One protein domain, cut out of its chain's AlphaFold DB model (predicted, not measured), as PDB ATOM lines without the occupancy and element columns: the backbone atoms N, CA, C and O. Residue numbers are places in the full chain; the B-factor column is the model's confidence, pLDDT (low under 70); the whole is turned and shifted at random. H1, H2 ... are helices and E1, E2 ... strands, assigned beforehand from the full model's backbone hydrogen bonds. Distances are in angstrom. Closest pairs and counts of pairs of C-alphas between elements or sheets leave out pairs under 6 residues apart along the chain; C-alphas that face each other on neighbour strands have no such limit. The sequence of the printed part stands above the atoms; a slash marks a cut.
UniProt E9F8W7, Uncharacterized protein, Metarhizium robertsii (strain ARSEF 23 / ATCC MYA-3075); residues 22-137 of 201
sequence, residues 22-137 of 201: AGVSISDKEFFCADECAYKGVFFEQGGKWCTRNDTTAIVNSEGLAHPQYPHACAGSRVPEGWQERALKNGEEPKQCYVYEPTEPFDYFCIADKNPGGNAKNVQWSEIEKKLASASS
ATOM      1  N   ALA A  22     123.050 158.814 156.852       85.25
ATOM      2  CA  ALA A  22     124.227 158.282 156.157       85.25
ATOM      3  C   ALA A  22     124.205 156.749 156.156       85.25
ATOM      4  O   ALA A  22     124.250 156.115 155.103       85.25
ATOM      5  N   GLY A  23     124.035 156.166 157.337       87.56
ATOM      6  CA  GLY A  23     123.876 154.738 157.552       87.56
ATOM      7  C   GLY A  23     122.914 154.457 158.697       87.56
ATOM      8  O   GLY A  23     122.541 155.345 159.470       87.56
ATOM      9  N   VAL A  24     122.509 153.198 158.807       88.69
ATOM     10  CA  VAL A  24     121.678 152.723 159.904       88.69
ATOM     11  C   VAL A  24     122.331 151.539 160.602       88.69
ATOM     12  O   VAL A  24     122.618 150.515 159.983       88.69
ATOM     13  N   SER A  25     122.519 151.677 161.910       89.75
ATOM     14  CA  SER A  25     122.898 150.587 162.805       89.75
ATOM     15  C   SER A  25     121.646 149.782 163.152       89.75
ATOM     16  O   SER A  25     120.679 150.321 163.696       89.75
ATOM     17  N   ILE A  26     121.633 148.497 162.806       89.56
ATOM     18  CA  ILE A  26     120.551 147.563 163.149       89.56
ATOM     19  C   ILE A  26     120.779 147.024 164.562       89.56
ATOM     20  O   ILE A  26     119.841 146.912 165.352       89.56
ATOM     21  N   SER A  27     122.032 146.693 164.866       86.06
ATOM     22  CA  SER A  27     122.505 146.220 166.162       86.06
ATOM     23  C   SER A  27     124.001 146.503 166.296       86.06
ATOM     24  O   SER A  27     124.646 146.935 165.345       86.06
ATOM     25  N   ASP A  28     124.582 146.150 167.438       80.88
ATOM     26  CA  ASP A  28     126.025 146.246 167.695       80.88
ATOM     27  C   ASP A  28     126.891 145.461 166.682       80.88
ATOM     28  O   ASP A  28     128.107 145.635 166.638       80.88
ATOM     29  N   LYS A  29     126.280 144.563 165.895       82.00
ATOM     30  CA  LYS A  29     126.952 143.669 164.941       82.00
ATOM     31  C   LYS A  29     126.487 143.831 163.501       82.00
ATOM     32  O   LYS A  29     127.008 143.144 162.634       82.00
ATOM     33  N   GLU A  30     125.504 144.682 163.240       87.44
ATOM     34  CA  GLU A  30     124.893 144.774 161.918       87.44
ATOM     35  C   GLU A  30     124.568 146.219 161.586       87.44
ATOM     36  O   GLU A  30     123.918 146.921 162.364       87.44
ATOM     37  N   PHE A  31     124.955 146.642 160.391       87.06
ATOM     38  CA  PHE A  31     124.617 147.956 159.870       87.06
ATOM     39  C   PHE A  31     124.420 147.924 158.358       87.06
ATOM     40  O   PHE A  31     124.818 146.974 157.689       87.06
ATOM     41  N   PHE A  32     123.848 148.985 157.801       87.94
ATOM     42  CA  PHE A  32     123.881 149.231 156.362       87.94
ATOM     43  C   PHE A  32     124.116 150.707 156.056       87.94
ATOM     44  O   PHE A  32     123.752 151.587 156.839       87.94
ATOM     45  N   CYS A  33     124.686 150.981 154.886       86.81
ATOM     46  CA  CYS A  33     124.748 152.334 154.352       86.81
ATOM     47  C   CYS A  33     123.452 152.660 153.619       86.81
ATOM     48  O   CYS A  33     122.936 151.854 152.845       86.81
ATOM     49  N   ALA A  34     122.903 153.838 153.897       89.00
ATOM     50  CA  ALA A  34     121.606 154.278 153.404       89.00
ATOM     51  C   ALA A  34     121.714 154.813 151.961       89.00
ATOM     52  O   ALA A  34     121.284 155.925 151.683       89.00
ATOM     53  N   ASP A  35     122.355 154.067 151.065       86.12
ATOM     54  CA  ASP A  35     122.657 154.433 149.675       86.12
ATOM     55  C   ASP A  35     121.650 153.767 148.731       86.12
ATOM     56  O   ASP A  35     121.771 152.581 148.401       86.12
ATOM     57  N   GLU A  36     120.635 154.531 148.324       88.75
ATOM     58  CA  GLU A  36     119.697 154.168 147.257       88.75
ATOM     59  C   GLU A  36     119.117 152.750 147.405       88.75
ATOM     60  O   GLU A  36     119.075 151.953 146.466       88.75
ATOM     61  N   CYS A  37     118.715 152.383 148.620       91.75
ATOM     62  CA  CYS A  37     118.364 151.008 148.954       91.75
ATOM     63  C   CYS A  37     117.151 150.925 149.876       91.75
ATOM     64  O   CYS A  37     116.791 151.879 150.562       91.75
ATOM     65  N   ALA A  38     116.507 149.760 149.893       93.31
ATOM     66  CA  ALA A  38     115.393 149.475 150.777       93.31
ATOM     67  C   ALA A  38     115.757 148.449 151.856       93.31
ATOM     68  O   ALA A  38     116.410 147.442 151.584       93.31
ATOM     69  N   TYR A  39     115.272 148.674 153.075       93.50
ATOM     70  CA  TYR A  39     115.384 147.741 154.194       93.50
ATOM     71  C   TYR A  39     114.073 147.725 154.984       93.50
ATOM     72  O   TYR A  39     113.550 148.773 155.358       93.50
ATOM     73  N   LYS A  40     113.506 146.528 155.200       90.56
ATOM     74  CA  LYS A  40     112.251 146.303 155.954       90.56
ATOM     75  C   LYS A  40     111.104 147.269 155.597       90.56
ATOM     76  O   LYS A  40     110.399 147.769 156.465       90.56
ATOM     77  N   GLY A  41     110.900 147.515 154.301       84.81
ATOM     78  CA  GLY A  41     109.800 148.360 153.816       84.81
ATOM     79  C   GLY A  41     110.049 149.868 153.915       84.81
ATOM     80  O   GLY A  41     109.122 150.640 153.688       84.81
ATOM     81  N   VAL A  42     111.280 150.288 154.208       92.88
ATOM     82  CA  VAL A  42     111.737 151.682 154.149       92.88
ATOM     83  C   VAL A  42     112.704 151.825 152.989       92.88
ATOM     84  O   VAL A  42     113.566 150.966 152.822       92.88
ATOM     85  N   PHE A  43     112.562 152.884 152.200       93.94
ATOM     86  CA  PHE A  43     113.511 153.255 151.155       93.94
ATOM     87  C   PHE A  43     114.368 154.433 151.621       93.94
ATOM     88  O   PHE A  43     113.844 155.386 152.201       93.94
ATOM     89  N   PHE A  44     115.672 154.355 151.361       92.44
ATOM     90  CA  PHE A  44     116.672 155.355 151.701       92.44
ATOM     91  C   PHE A  44     117.306 155.913 150.428       92.44
ATOM     92  O   PHE A  44     117.937 155.176 149.674       92.44
ATOM     93  N   GLU A  45     117.163 157.216 150.214       90.19
ATOM     94  CA  GLU A  45     117.765 157.934 149.093       90.19
ATOM     95  C   GLU A  45     119.259 158.176 149.309       90.19
ATOM     96  O   GLU A  45     119.731 158.397 150.435       90.19
ATOM     97  N   GLN A  46     119.980 158.345 148.198       82.44
ATOM     98  CA  GLN A  46     121.357 158.840 148.226       82.44
ATOM     99  C   GLN A  46     121.514 160.127 149.046       82.44
ATOM    100  O   GLN A  46     122.457 160.267 149.816       82.44
ATOM    101  N   GLY A  47     120.561 161.061 148.956       77.38
ATOM    102  CA  GLY A  47     120.585 162.323 149.709       77.38
ATOM    103  C   GLY A  47     120.339 162.190 151.219       77.38
ATOM    104  O   GLY A  47     120.285 163.199 151.916       77.38
ATOM    105  N   GLY A  48     120.146 160.970 151.733       83.44
ATOM    106  CA  GLY A  48     119.886 160.685 153.148       83.44
ATOM    107  C   GLY A  48     118.436 160.888 153.582       83.44
ATOM    108  O   GLY A  48     118.115 160.707 154.756       83.44
ATOM    109  N   LYS A  49     117.554 161.255 152.651       88.75
ATOM    110  CA  LYS A  49     116.105 161.213 152.849       88.75
ATOM    111  C   LYS A  49     115.598 159.786 152.824       88.75
ATOM    112  O   LYS A  49     116.226 158.911 152.238       88.75
ATOM    113  N   TRP A  50     114.458 159.561 153.456       91.75
ATOM    114  CA  TRP A  50     113.833 158.249 153.457       91.75
ATOM    115  C   TRP A  50     112.318 158.339 153.629       91.75
ATOM    116  O   TRP A  50     111.778 159.328 154.138       91.75
ATOM    117  N   CYS A  51     111.637 157.288 153.188       89.94
ATOM    118  CA  CYS A  51     110.182 157.164 153.157       89.94
ATOM    119  C   CYS A  51     109.772 155.691 153.216       89.94
ATOM    120  O   CYS A  51     110.613 154.787 153.201       89.94
ATOM    121  N   THR A  52     108.467 155.426 153.287       89.12
ATOM    122  CA  THR A  52     107.986 154.050 153.161       89.12
ATOM    123  C   THR A  52     108.173 153.542 151.731       89.12
ATOM    124  O   THR A  52     108.224 154.309 150.770       89.12
ATOM    125  N   ARG A  53     108.222 152.221 151.566       83.88
ATOM    126  CA  ARG A  53     108.311 151.579 150.249       83.88
ATOM    127  C   ARG A  53     107.136 151.928 149.331       83.88
ATOM    128  O   ARG A  53     107.312 151.969 148.120       83.88
ATOM    129  N   ASN A  54     105.957 152.195 149.892       83.31
ATOM    130  CA  ASN A  54     104.781 152.595 149.112       83.31
ATOM    131  C   ASN A  54     104.900 154.021 148.564       83.31
ATOM    132  O   ASN A  54     104.271 154.348 147.564       83.31
ATOM    133  N   ASP A  55     105.723 154.841 149.210       87.19
ATOM    134  CA  ASP A  55     105.983 156.227 148.838       87.19
ATOM    135  C   ASP A  55     107.218 156.374 147.941       87.19
ATOM    136  O   ASP A  55     107.665 157.485 147.655       87.19
ATOM    137  N   THR A  56     107.798 155.254 147.510       90.00
ATOM    138  CA  THR A  56     108.938 155.248 146.598       90.00
ATOM    139  C   THR A  56     108.465 155.447 145.158       90.00
ATOM    140  O   THR A  56     107.531 154.797 144.687       90.00
ATOM    141  N   THR A  57     109.131 156.343 144.443       93.19
ATOM    142  CA  THR A  57     108.910 156.686 143.039       93.19
ATOM    143  C   THR A  57     110.126 156.294 142.204       93.19
ATOM    144  O   THR A  57     111.221 156.106 142.726       93.19
ATOM    145  N   ALA A  58     109.931 156.140 140.896       93.19
ATOM    146  CA  ALA A  58     111.011 156.005 139.930       93.19
ATOM    147  C   ALA A  58     111.439 157.391 139.430       93.19
ATOM    148  O   ALA A  58     110.580 158.222 139.122       93.19
ATOM    149  N   ILE A  59     112.742 157.602 139.257       91.69
ATOM    150  CA  ILE A  59     113.302 158.754 138.548       91.69
ATOM    151  C   ILE A  59     113.523 158.350 137.093       91.69
ATOM    152  O   ILE A  59     114.300 157.436 136.805       91.69
ATOM    153  N   VAL A  60     112.859 159.040 136.164       89.12
ATOM    154  CA  VAL A  60     112.970 158.761 134.725       89.12
ATOM    155  C   VAL A  60     113.200 160.016 133.892       89.12
ATOM    156  O   VAL A  60     112.834 161.115 134.300       89.12
ATOM    157  N   ASN A  61     113.810 159.860 132.720       88.12
ATOM    158  CA  ASN A  61     113.933 160.943 131.744       88.12
ATOM    159  C   ASN A  61     112.623 161.118 130.938       88.12
ATOM    160  O   ASN A  61     111.620 160.431 131.174       88.12
ATOM    161  N   SER A  62     112.624 162.019 129.952       90.06
ATOM    162  CA  SER A  62     111.471 162.261 129.065       90.06
ATOM    163  C   SER A  62     111.055 161.046 128.226       90.06
ATOM    164  O   SER A  62     109.915 160.977 127.776       90.06
ATOM    165  N   GLU A  63     111.956 160.085 128.023       88.44
ATOM    166  CA  GLU A  63     111.709 158.837 127.291       88.44
ATOM    167  C   GLU A  63     111.217 157.706 128.213       88.44
ATOM    168  O   GLU A  63     110.871 156.619 127.751       88.44
ATOM    169  N   GLY A  64     111.155 157.952 129.526       84.06
ATOM    170  CA  GLY A  64     110.741 156.972 130.525       84.06
ATOM    171  C   GLY A  64     111.841 155.999 130.956       84.06
ATOM    172  O   GLY A  64     111.535 155.043 131.675       84.06
ATOM    173  N   LEU A  65     113.095 156.234 130.554       86.88
ATOM    174  CA  LEU A  65     114.259 155.455 130.982       86.88
ATOM    175  C   LEU A  65     114.671 155.855 132.400       86.88
ATOM    176  O   LEU A  65     114.687 157.041 132.723       86.88
ATOM    177  N   ALA A  66     115.007 154.866 133.229       85.69
ATOM    178  CA  ALA A  66     115.399 155.075 134.621       85.69
ATOM    179  C   ALA A  66     116.737 155.817 134.748       85.69
ATOM    180  O   ALA A  66     117.622 155.670 133.900       85.69
ATOM    181  N   HIS A  67     116.897 156.586 135.825       86.94
ATOM    182  CA  HIS A  67     118.172 157.227 136.133       86.94
ATOM    183  C   HIS A  67     119.255 156.163 136.353       86.94
ATOM    184  O   HIS A  67     119.060 155.253 137.160       86.94
ATOM    185  N   PRO A  68     120.408 156.254 135.666       81.00
ATOM    186  CA  PRO A  68     121.378 155.160 135.622       81.00
ATOM    187  C   PRO A  68     122.071 154.893 136.964       81.00
ATOM    188  O   PRO A  68     122.594 153.803 137.164       81.00
ATOM    189  N   GLN A  69     122.096 155.878 137.866       78.81
ATOM    190  CA  GLN A  69     122.776 155.777 139.166       78.81
ATOM    191  C   GLN A  69     121.811 155.732 140.357       78.81
ATOM    192  O   GLN A  69     122.087 155.059 141.341       78.81
ATOM    193  N   TYR A  70     120.671 156.416 140.248       85.06
ATOM    194  CA  TYR A  70     119.740 156.688 141.354       85.06
ATOM    195  C   TYR A  70     118.309 156.581 140.825       85.06
ATOM    196  O   TYR A  70     117.670 157.597 140.559       85.06
ATOM    197  N   PRO A  71     117.862 155.361 140.481       90.25
ATOM    198  CA  PRO A  71     116.614 155.162 139.759       90.25
ATOM    199  C   PRO A  71     115.365 155.427 140.602       90.25
ATOM    200  O   PRO A  71     114.270 155.381 140.040       90.25
ATOM    201  N   HIS A  72     115.492 155.703 141.900       92.81
ATOM    202  CA  HIS A  72     114.375 155.857 142.818       92.81
ATOM    203  C   HIS A  72     114.473 157.136 143.661       92.81
ATOM    204  O   HIS A  72     115.536 157.709 143.872       92.81
ATOM    205  N   ALA A  73     113.329 157.600 144.151       90.88
ATOM    206  CA  ALA A  73     113.226 158.706 145.098       90.88
ATOM    207  C   ALA A  73     112.033 158.484 146.028       90.88
ATOM    208  O   ALA A  73     111.154 157.674 145.749       90.88
ATOM    209  N   CYS A  74     111.966 159.214 147.131       90.19
ATOM    210  CA  CYS A  74     110.714 159.394 147.849       90.19
ATOM    211  C   CYS A  74     109.822 160.382 147.101       90.19
ATOM    212  O   CYS A  74     110.310 161.368 146.557       90.19
ATOM    213  N   ALA A  75     108.511 160.153 147.094       88.00
ATOM    214  CA  ALA A  75     107.574 161.063 146.448       88.00
ATOM    215  C   ALA A  75     107.711 162.499 146.991       88.00
ATOM    216  O   ALA A  75     107.599 162.740 148.199       88.00
ATOM    217  N   GLY A  76     107.921 163.456 146.084       82.81
ATOM    218  CA  GLY A  76     108.128 164.866 146.417       82.81
ATOM    219  C   GLY A  76     109.583 165.240 146.712       82.81
ATOM    220  O   GLY A  76     109.846 166.359 147.171       82.81
ATOM    221  N   SER A  77     110.535 164.343 146.455       85.06
ATOM    222  CA  SER A  77     111.948 164.690 146.490       85.06
ATOM    223  C   SER A  77     112.345 165.591 145.324       85.06
ATOM    224  O   SER A  77     111.623 165.844 144.361       85.06
ATOM    225  N   ARG A  78     113.530 166.189 145.458       83.12
ATOM    226  CA  ARG A  78     114.083 167.001 144.381       83.12
ATOM    227  C   ARG A  78     114.769 166.059 143.408       83.12
ATOM    228  O   ARG A  78     115.811 165.507 143.746       83.12
ATOM    229  N   VAL A  79     114.233 165.956 142.201       82.75
ATOM    230  CA  VAL A  79     114.894 165.261 141.095       82.75
ATOM    231  C   VAL A  79     115.829 166.197 140.319       82.75
ATOM    232  O   VAL A  79     115.618 167.418 140.325       82.75
ATOM    233  N   PRO A  80     116.888 165.666 139.681       80.81
ATOM    234  CA  PRO A  80     117.772 166.467 138.842       80.81
ATOM    235  C   PRO A  80     117.033 167.081 137.643       80.81
ATOM    236  O   PRO A  80     115.996 166.586 137.202       80.81
ATOM    237  N   GLU A  81     117.578 168.163 137.088       82.00
ATOM    238  CA  GLU A  81     117.005 168.807 135.902       82.00
ATOM    239  C   GLU A  81     116.955 167.835 134.711       82.00
ATOM    240  O   GLU A  81     117.897 167.079 134.476       82.00
ATOM    241  N   GLY A  82     115.843 167.836 133.971       82.19
ATOM    242  CA  GLY A  82     115.603 166.896 132.869       82.19
ATOM    243  C   GLY A  82     115.069 165.523 133.300       82.19
ATOM    244  O   GLY A  82     114.768 164.695 132.438       82.19
ATOM    245  N   TRP A  83     114.897 165.298 134.606       89.00
ATOM    246  CA  TRP A  83     114.303 164.090 135.171       89.00
ATOM    247  C   TRP A  83     112.959 164.385 135.834       89.00
ATOM    248  O   TRP A  83     112.662 165.516 136.216       89.00
ATOM    249  N   GLN A  84     112.141 163.347 135.970       87.88
ATOM    250  CA  GLN A  84     110.826 163.414 136.595       87.88
ATOM    251  C   GLN A  84     110.577 162.195 137.481       87.88
ATOM    252  O   GLN A  84     111.049 161.093 137.190       87.88
ATOM    253  N   GLU A  85     109.799 162.400 138.539       89.06
ATOM    254  CA  GLU A  85     109.271 161.312 139.355       89.06
ATOM    255  C   GLU A  85     108.058 160.681 138.674       89.06
ATOM    256  O   GLU A  85     107.217 161.363 138.081       89.06
ATOM    257  N   ARG A  86     107.919 159.366 138.820       90.06
ATOM    258  CA  ARG A  86     106.665 158.660 138.556       90.06
ATOM    259  C   ARG A  86     106.466 157.528 139.545       90.06
ATOM    260  O   ARG A  86     107.427 157.013 140.102       90.06
ATOM    261  N   ALA A  87     105.230 157.071 139.701       88.94
ATOM    262  CA  ALA A  87     104.970 155.842 140.441       88.94
ATOM    263  C   ALA A  87     105.760 154.655 139.850       88.94
ATOM    264  O   ALA A  87     105.949 154.560 138.624       88.94
ATOM    265  N   LEU A  88     106.199 153.751 140.730       88.19
ATOM    266  CA  LEU A  88     106.823 152.492 140.332       88.19
ATOM    267  C   LEU A  88     105.841 151.646 139.521       88.19
ATOM    268  O   LEU A  88     104.652 151.556 139.839       88.19
ATOM    269  N   LYS A  89     106.336 151.029 138.450       87.69
ATOM    270  CA  LYS A  89     105.605 150.002 137.701       87.69
ATOM    271  C   LYS A  89     105.863 148.629 138.314       87.69
ATOM    272  O   LYS A  89     106.831 148.425 139.039       87.69
ATOM    273  N   ASN A  90     105.016 147.660 137.976       82.00
ATOM    274  CA  ASN A  90     105.194 146.277 138.416       82.00
ATOM    275  C   ASN A  90     106.597 145.758 138.067       82.00
ATOM    276  O   ASN A  90     106.980 145.749 136.898       82.00
ATOM    277  N   GLY A  91     107.323 145.305 139.090       78.94
ATOM    278  CA  GLY A  91     108.692 144.797 138.971       78.94
ATOM    279  C   GLY A  91     109.790 145.855 139.119       78.94
ATOM    280  O   GLY A  91     110.955 145.480 139.183       78.94
ATOM    281  N   GLU A  92     109.451 147.146 139.200       84.56
ATOM    282  CA  GLU A  92     110.399 148.197 139.581       84.56
ATOM    283  C   GLU A  92     110.464 148.275 141.101       84.56
ATOM    284  O   GLU A  92     109.490 148.642 141.757       84.56
ATOM    285  N   GLU A  93     111.611 147.907 141.663       85.75
ATOM    286  CA  GLU A  93     111.835 147.944 143.100       85.75
ATOM    287  C   GLU A  93     113.256 148.430 143.404       85.75
ATOM    288  O   GLU A  93     114.199 148.061 142.693       85.75
ATOM    289  N   PRO A  94     113.450 149.202 144.487       88.62
ATOM    290  CA  PRO A  94     114.785 149.512 144.971       88.62
ATOM    291  C   PRO A  94     115.570 148.250 145.326       88.62
ATOM    292  O   PRO A  94     115.024 147.286 145.885       88.62
ATOM    293  N   LYS A  95     116.885 148.295 145.081       89.75
ATOM    294  CA  LYS A  95     117.823 147.284 145.585       89.75
ATOM    295  C   LYS A  95     117.660 147.148 147.101       89.75
ATOM    296  O   LYS A  95     117.406 148.130 147.797       89.75
ATOM    297  N   GLN A  96     117.797 145.936 147.629       91.12
ATOM    298  CA  GLN A  96     117.831 145.762 149.081       91.12
ATOM    299  C   GLN A  96     119.163 146.275 149.632       91.12
ATOM    300  O   GLN A  96     120.200 146.111 148.989       91.12
ATOM    301  N   CYS A  97     119.131 146.902 150.808       88.94
ATOM    302  CA  CYS A  97     120.349 147.350 151.472       88.94
ATOM    303  C   CYS A  97     121.226 146.144 151.813       88.94
ATOM    304  O   CYS A  97     120.736 145.130 152.320       88.94
ATOM    305  N   TYR A  98     122.525 146.263 151.547       87.56
ATOM    306  CA  TYR A  98     123.486 145.260 151.978       87.56
ATOM    307  C   TYR A  98     123.800 145.473 153.459       87.56
ATOM    308  O   TYR A  98     124.140 146.582 153.868       87.56
ATOM    309  N   VAL A  99     123.654 144.413 154.253       88.44
ATOM    310  CA  VAL A  99     123.938 144.438 155.689       88.44
ATOM    311  C   VAL A  99     125.356 143.935 155.916       88.44
ATOM    312  O   VAL A  99     125.713 142.844 155.474       88.44
ATOM    313  N   TYR A 100     126.151 144.750 156.594       82.31
ATOM    314  CA  TYR A 100     127.546 144.495 156.909       82.31
ATOM    315  C   TYR A 100     127.708 144.172 158.393       82.31
ATOM    316  O   TYR A 100     126.987 144.707 159.240       82.31
ATOM    317  N   GLU A 101     128.717 143.359 158.700       83.81
ATOM    318  CA  GLU A 101     129.254 143.232 160.053       83.81
ATOM    319  C   GLU A 101     130.370 144.279 160.254       83.81
ATOM    320  O   GLU A 101     131.260 144.397 159.403       83.81
ATOM    321  N   PRO A 102     130.352 145.070 161.341       68.00
ATOM    322  CA  PRO A 102     131.352 146.101 161.588       68.00
ATOM    323  C   PRO A 102     132.713 145.486 161.911       68.00
ATOM    324  O   PRO A 102     132.864 144.721 162.862       68.00
ATOM    325  N   THR A 103     133.720 145.854 161.118       62.94
ATOM    326  CA  THR A 103     135.136 145.512 161.344       62.94
ATOM    327  C   THR A 103     135.931 146.673 161.959       62.94
ATOM    328  O   THR A 103     136.986 146.447 162.544       62.94
ATOM    329  N   GLU A 104     135.386 147.892 161.898       57.59
ATOM    330  CA  GLU A 104     135.891 149.157 162.459       57.59
ATOM    331  C   GLU A 104     134.693 150.045 162.893       57.59
ATOM    332  O   GLU A 104     133.546 149.672 162.618       57.59
ATOM    333  N   PRO A 105     134.893 151.195 163.582       57.69
ATOM    334  CA  PRO A 105     133.794 152.067 163.996       57.69
ATOM    335  C   PRO A 105     132.909 152.496 162.815       57.69
ATOM    336  O   PRO A 105     133.385 153.048 161.826       57.69
ATOM    337  N   PHE A 106     131.604 152.261 162.957       56.72
ATOM    338  CA  PHE A 106     130.558 152.422 161.938       56.72
ATOM    339  C   PHE A 106     130.503 153.812 161.263       56.72
ATOM    340  O   PHE A 106     130.040 153.941 160.129       56.72
ATOM    341  N   ASP A 107     131.015 154.848 161.929       55.53
ATOM    342  CA  ASP A 107     130.926 156.248 161.497       55.53
ATOM    343  C   ASP A 107     131.628 156.571 160.179       55.53
ATOM    344  O   ASP A 107     131.151 157.428 159.438       55.53
ATOM    345  N   TYR A 108     132.686 155.847 159.817       54.16
ATOM    346  CA  TYR A 108     133.459 156.169 158.616       54.16
ATOM    347  C   TYR A 108     132.911 155.548 157.320       54.16
ATOM    348  O   TYR A 108     133.170 156.077 156.240       54.16
ATOM    349  N   PHE A 109     132.139 154.457 157.389       63.06
ATOM    350  CA  PHE A 109     131.833 153.651 156.198       63.06
ATOM    351  C   PHE A 109     130.790 154.267 155.264       63.06
ATOM    352  O   PHE A 109     130.906 154.132 154.053       63.06
ATOM    353  N   CYS A 110     129.781 154.949 155.804       70.56
ATOM    354  CA  CYS A 110     128.595 155.307 155.019       70.56
ATOM    355  C   CYS A 110     128.556 156.759 154.536       70.56
ATOM    356  O   CYS A 110     127.605 157.159 153.867       70.56
ATOM    357  N   ILE A 111     129.569 157.557 154.881       62.59
ATOM    358  CA  ILE A 111     129.667 158.965 154.475       62.59
ATOM    359  C   ILE A 111     130.286 159.084 153.075       62.59
ATOM    360  O   ILE A 111     129.901 159.973 152.321       62.59
ATOM    361  N   ALA A 112     131.192 158.169 152.704       54.09
ATOM    362  CA  ALA A 112     131.928 158.213 151.437       54.09
ATOM    363  C   ALA A 112     131.021 158.164 150.195       54.09
ATOM    364  O   ALA A 112     131.346 158.778 149.182       54.09
ATOM    365  N   ASP A 113     129.869 157.499 150.293       51.50
ATOM    366  CA  ASP A 113     128.937 157.374 149.175       51.50
ATOM    367  C   ASP A 113     127.914 158.525 149.110       51.50
ATOM    368  O   ASP A 113     127.169 158.659 148.142       51.50
ATOM    369  N   LYS A 114     127.841 159.408 150.114       63.38
ATOM    370  CA  LYS A 114     126.786 160.429 150.181       63.38
ATOM    371  C   LYS A 114     127.073 161.630 149.284       63.38
ATOM    372  O   LYS A 114     128.204 162.094 149.172       63.38
ATOM    373  N   ASN A 115     126.013 162.181 148.677       54.38
ATOM    374  CA  ASN A 115     126.125 163.408 147.886       54.38
ATOM    375  C   ASN A 115     126.765 164.531 148.731       54.38
ATOM    376  O   ASN A 115     126.319 164.767 149.861       54.38
ATOM    377  N   PRO A 116     127.772 165.249 148.200       39.16
ATOM    378  CA  PRO A 116     128.507 166.256 148.958       39.16
ATOM    379  C   PRO A 116     127.581 167.389 149.435       39.16
ATOM    380  O   PRO A 116     126.912 168.046 148.634       39.16
ATOM    381  N   GLY A 117     127.563 167.631 150.752       45.09
ATOM    382  CA  GLY A 117     126.813 168.722 151.396       45.09
ATOM    383  C   GLY A 117     125.645 168.310 152.302       45.09
ATOM    384  O   GLY A 117     124.900 169.186 152.739       45.09
ATOM    385  N   GLY A 118     125.457 167.019 152.586       48.44
ATOM    386  CA  GLY A 118     124.492 166.558 153.589       48.44
ATOM    387  C   GLY A 118     125.130 166.403 154.971       48.44
ATOM    388  O   GLY A 118     126.158 165.745 155.089       48.44
ATOM    389  N   ASN A 119     124.475 166.903 156.026       60.84
ATOM    390  CA  ASN A 119     124.782 166.566 157.430       60.84
ATOM    391  C   ASN A 119     124.337 165.130 157.770       60.84
ATOM    392  O   ASN A 119     123.748 164.873 158.820       60.84
ATOM    393  N   ALA A 120     124.519 164.203 156.829       69.50
ATOM    394  CA  ALA A 120     124.015 162.855 156.946       69.50
ATOM    395  C   ALA A 120     124.760 162.132 158.072       69.50
ATOM    396  O   ALA A 120     125.987 162.093 158.093       69.50
ATOM    397  N   LYS A 121     124.005 161.567 159.008       79.62
ATOM    398  CA  LYS A 121     124.519 160.912 160.207       79.62
ATOM    399  C   LYS A 121     124.100 159.459 160.262       79.62
ATOM    400  O   LYS A 121     123.097 159.049 159.672       79.62
ATOM    401  N   ASN A 122     124.853 158.694 161.027       84.19
ATOM    402  CA  ASN A 122     124.444 157.362 161.415       84.19
ATOM    403  C   ASN A 122     123.331 157.426 162.461       84.19
ATOM    404  O   ASN A 122     123.374 158.238 163.385       84.19
ATOM    405  N   VAL A 123     122.320 156.574 162.299       88.00
ATOM    406  CA  VAL A 123     121.180 156.474 163.223       88.00
ATOM    407  C   VAL A 123     120.938 155.024 163.618       88.00
ATOM    408  O   VAL A 123     121.335 154.103 162.903       88.00
ATOM    409  N   GLN A 124     120.263 154.795 164.740       91.12
ATOM    410  CA  GLN A 124     119.818 153.452 165.106       91.12
ATOM    411  C   GLN A 124     118.511 153.102 164.386       91.12
ATOM    412  O   GLN A 124     117.611 153.934 164.275       91.12
ATOM    413  N   TRP A 125     118.348 151.846 163.960       93.06
ATOM    414  CA  TRP A 125     117.115 151.370 163.316       93.06
ATOM    415  C   TRP A 125     115.879 151.623 164.193       93.06
ATOM    416  O   TRP A 125     114.832 152.039 163.698       93.06
ATOM    417  N   SER A 126     116.025 151.500 165.515       91.25
ATOM    418  CA  SER A 126     114.953 151.807 166.469       91.25
ATOM    419  C   SER A 126     114.455 153.263 166.404       91.25
ATOM    420  O   SER A 126     113.304 153.538 166.744       91.25
ATOM    421  N   GLU A 127     115.276 154.217 165.954       91.00
ATOM    422  CA  GLU A 127     114.852 155.607 165.732       91.00
ATOM    423  C   GLU A 127     113.968 155.738 164.487       91.00
ATOM    424  O   GLU A 127     112.986 156.485 164.501       91.00
ATOM    425  N   ILE A 128     114.281 154.977 163.433       89.81
ATOM    426  CA  ILE A 128     113.465 154.883 162.216       89.81
ATOM    427  C   ILE A 128     112.110 154.251 162.553       89.81
ATOM    428  O   ILE A 128     111.072 154.811 162.205       89.81
ATOM    429  N   GLU A 129     112.097 153.155 163.317       88.94
ATOM    430  CA  GLU A 129     110.863 152.496 163.771       88.94
ATOM    431  C   GLU A 129     109.973 153.431 164.597       88.94
ATOM    432  O   GLU A 129     108.764 153.509 164.365       88.94
ATOM    433  N   LYS A 130     110.559 154.211 165.514       88.50
ATOM    434  CA  LYS A 130     109.819 155.223 166.287       88.50
ATOM    435  C   LYS A 130     109.186 156.281 165.384       88.50
ATOM    436  O   LYS A 130     108.034 156.662 165.605       88.50
ATOM    437  N   LYS A 131     109.910 156.754 164.366       86.94
ATOM    438  CA  LYS A 131     109.389 157.729 163.396       86.94
ATOM    439  C   LYS A 131     108.275 157.134 162.533       86.94
ATOM    440  O   LYS A 131     107.259 157.796 162.350       86.94
ATOM    441  N   LEU A 132     108.402 155.883 162.090       83.94
ATOM    442  CA  LEU A 132     107.350 155.166 161.357       83.94
ATOM    443  C   LEU A 132     106.074 154.997 162.192       83.94
ATOM    444  O   LEU A 132     104.970 155.251 161.706       83.94
ATOM    445  N   ALA A 133     106.220 154.613 163.462       80.44
ATOM    446  CA  ALA A 133     105.095 154.480 164.382       80.44
ATOM    447  C   ALA A 133     104.401 155.830 164.625       80.44
ATOM    448  O   ALA A 133     103.175 155.906 164.613       80.44
ATOM    449  N   SER A 134     105.188 156.901 164.771       75.19
ATOM    450  CA  SER A 134     104.682 158.266 164.970       75.19
ATOM    451  C   SER A 134     103.976 158.812 163.724       75.19
ATOM    452  O   SER A 134     102.932 159.448 163.827       75.19
ATOM    453  N   ALA A 135     104.497 158.537 162.526       68.44
ATOM    454  CA  ALA A 135     103.838 158.908 161.274       68.44
ATOM    455  C   ALA A 135     102.500 158.166 161.098       68.44
ATOM    456  O   ALA A 135     101.505 158.757 160.688       68.44
ATOM    457  N   SER A 136     102.447 156.891 161.500       60.31
ATOM    458  CA  SER A 136     101.227 156.077 161.442       60.31
ATOM    459  C   SER A 136     100.154 156.534 162.440       60.31
ATOM    460  O   SER A 136      98.965 156.435 162.140       60.31
ATOM    461  N   SER A 137     100.543 157.068 163.605       49.00
ATOM    462  CA  SER A 137      99.614 157.605 164.611       49.00
ATOM    463  C   SER A 137      99.161 159.046 164.339       49.00
ATOM    464  O   SER A 137      98.142 159.474 164.877       49.00
TER     465      SER A 137
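Overview. This is residues 22 to 137 of the 201 residues of an uncharacterized protein of Metarhizium robertsii (strain ARSEF 23 / ATCC MYA-3075) (UniProt E9F8W7). Three small sheets of three strands each stand in a loose row along the longest axis: E2, E1 and E9 at one end, E3, E4 and E5 in the middle, and E7, E6 and E8 at the other end. The long loop of residues 88 to 120 leads from the third sheet back to the first, and H1 follows E9, grazing the first two sheets with its early residues and pointing away from the row. The printed part has 116 residues, under half of them in named elements: nine strands, E1 to E9, then one helix, H1. The first sheet, order E2, E1, E9, is mixed; E3, E4, E5 and E7, E6, E8 are antiparallel. The class is mixed, helices and strands; the whole is compact, with a radius of gyration of the C-alphas of 14.5 A and spans of 44 by 34 by 25 A.

Arrangement. Start at E1, residues 22 to 27, which forms an antiparallel hairpin with E2, residues 30 to 33; look for N 24 and O 32, 2.8 A apart. On the other side of E1 is its parallel neighbour E9, residues 121 to 124, with N 22 and O 121 at 2.8 A. Go on to E3, residues 37 to 39, E4, residues 42 to 44, and E5, residues 50 to 52, a meander, each strand the antiparallel neighbour of the one before. N 44 and O 37 are 2.8 A apart, N 43 and O 51 2.9 A. E5 and E6, residues 56 to 60, meet only through their link. E6 is the inner strand between E7, residues 72 to 74, and E8, residues 84 to 87, both antiparallel to it. Here N 57 and O 73 are 2.8 A apart, N 58 and O 86 also 2.8 A. The closest C-alphas of E5 and E7 are those of Cys 51 and Cys 74, 5.8 A apart. H1, residues 125 to 137, only grazes the first sheet, with residues 125 to 128; its closest C-alphas to E1 are those of Trp 125 and Ile 26, 5.1 A apart. It only grazes the sheet E3, E4, E5 too, with residues 125 to 132, and is not on the third sheet. In H1 every O i to N i+4 pair is within hydrogen-bond range.

Along the chain. Find C-alpha 22 at (124.227, 158.282, 156.157); from there E1 runs 15.8 A to C-alpha 27. E6 begins at C-alpha 56, (108.938, 155.248, 146.598), and runs 13.0 A. H1 runs 18.6 A and ends at C-alpha 137, (99.614, 157.605, 164.611).

Size, cuts and confidence. The C-alphas of Asp 28 and Glu 63, the two farthest apart, are 44.7 A from each other. The printed part has no cut. The links E6 to E7 and E8 to E9 are long. Mean pLDDT of the printed part is 81.6; it is under 70 at residues 102 to 109, 111 to 120 and 135 to 137.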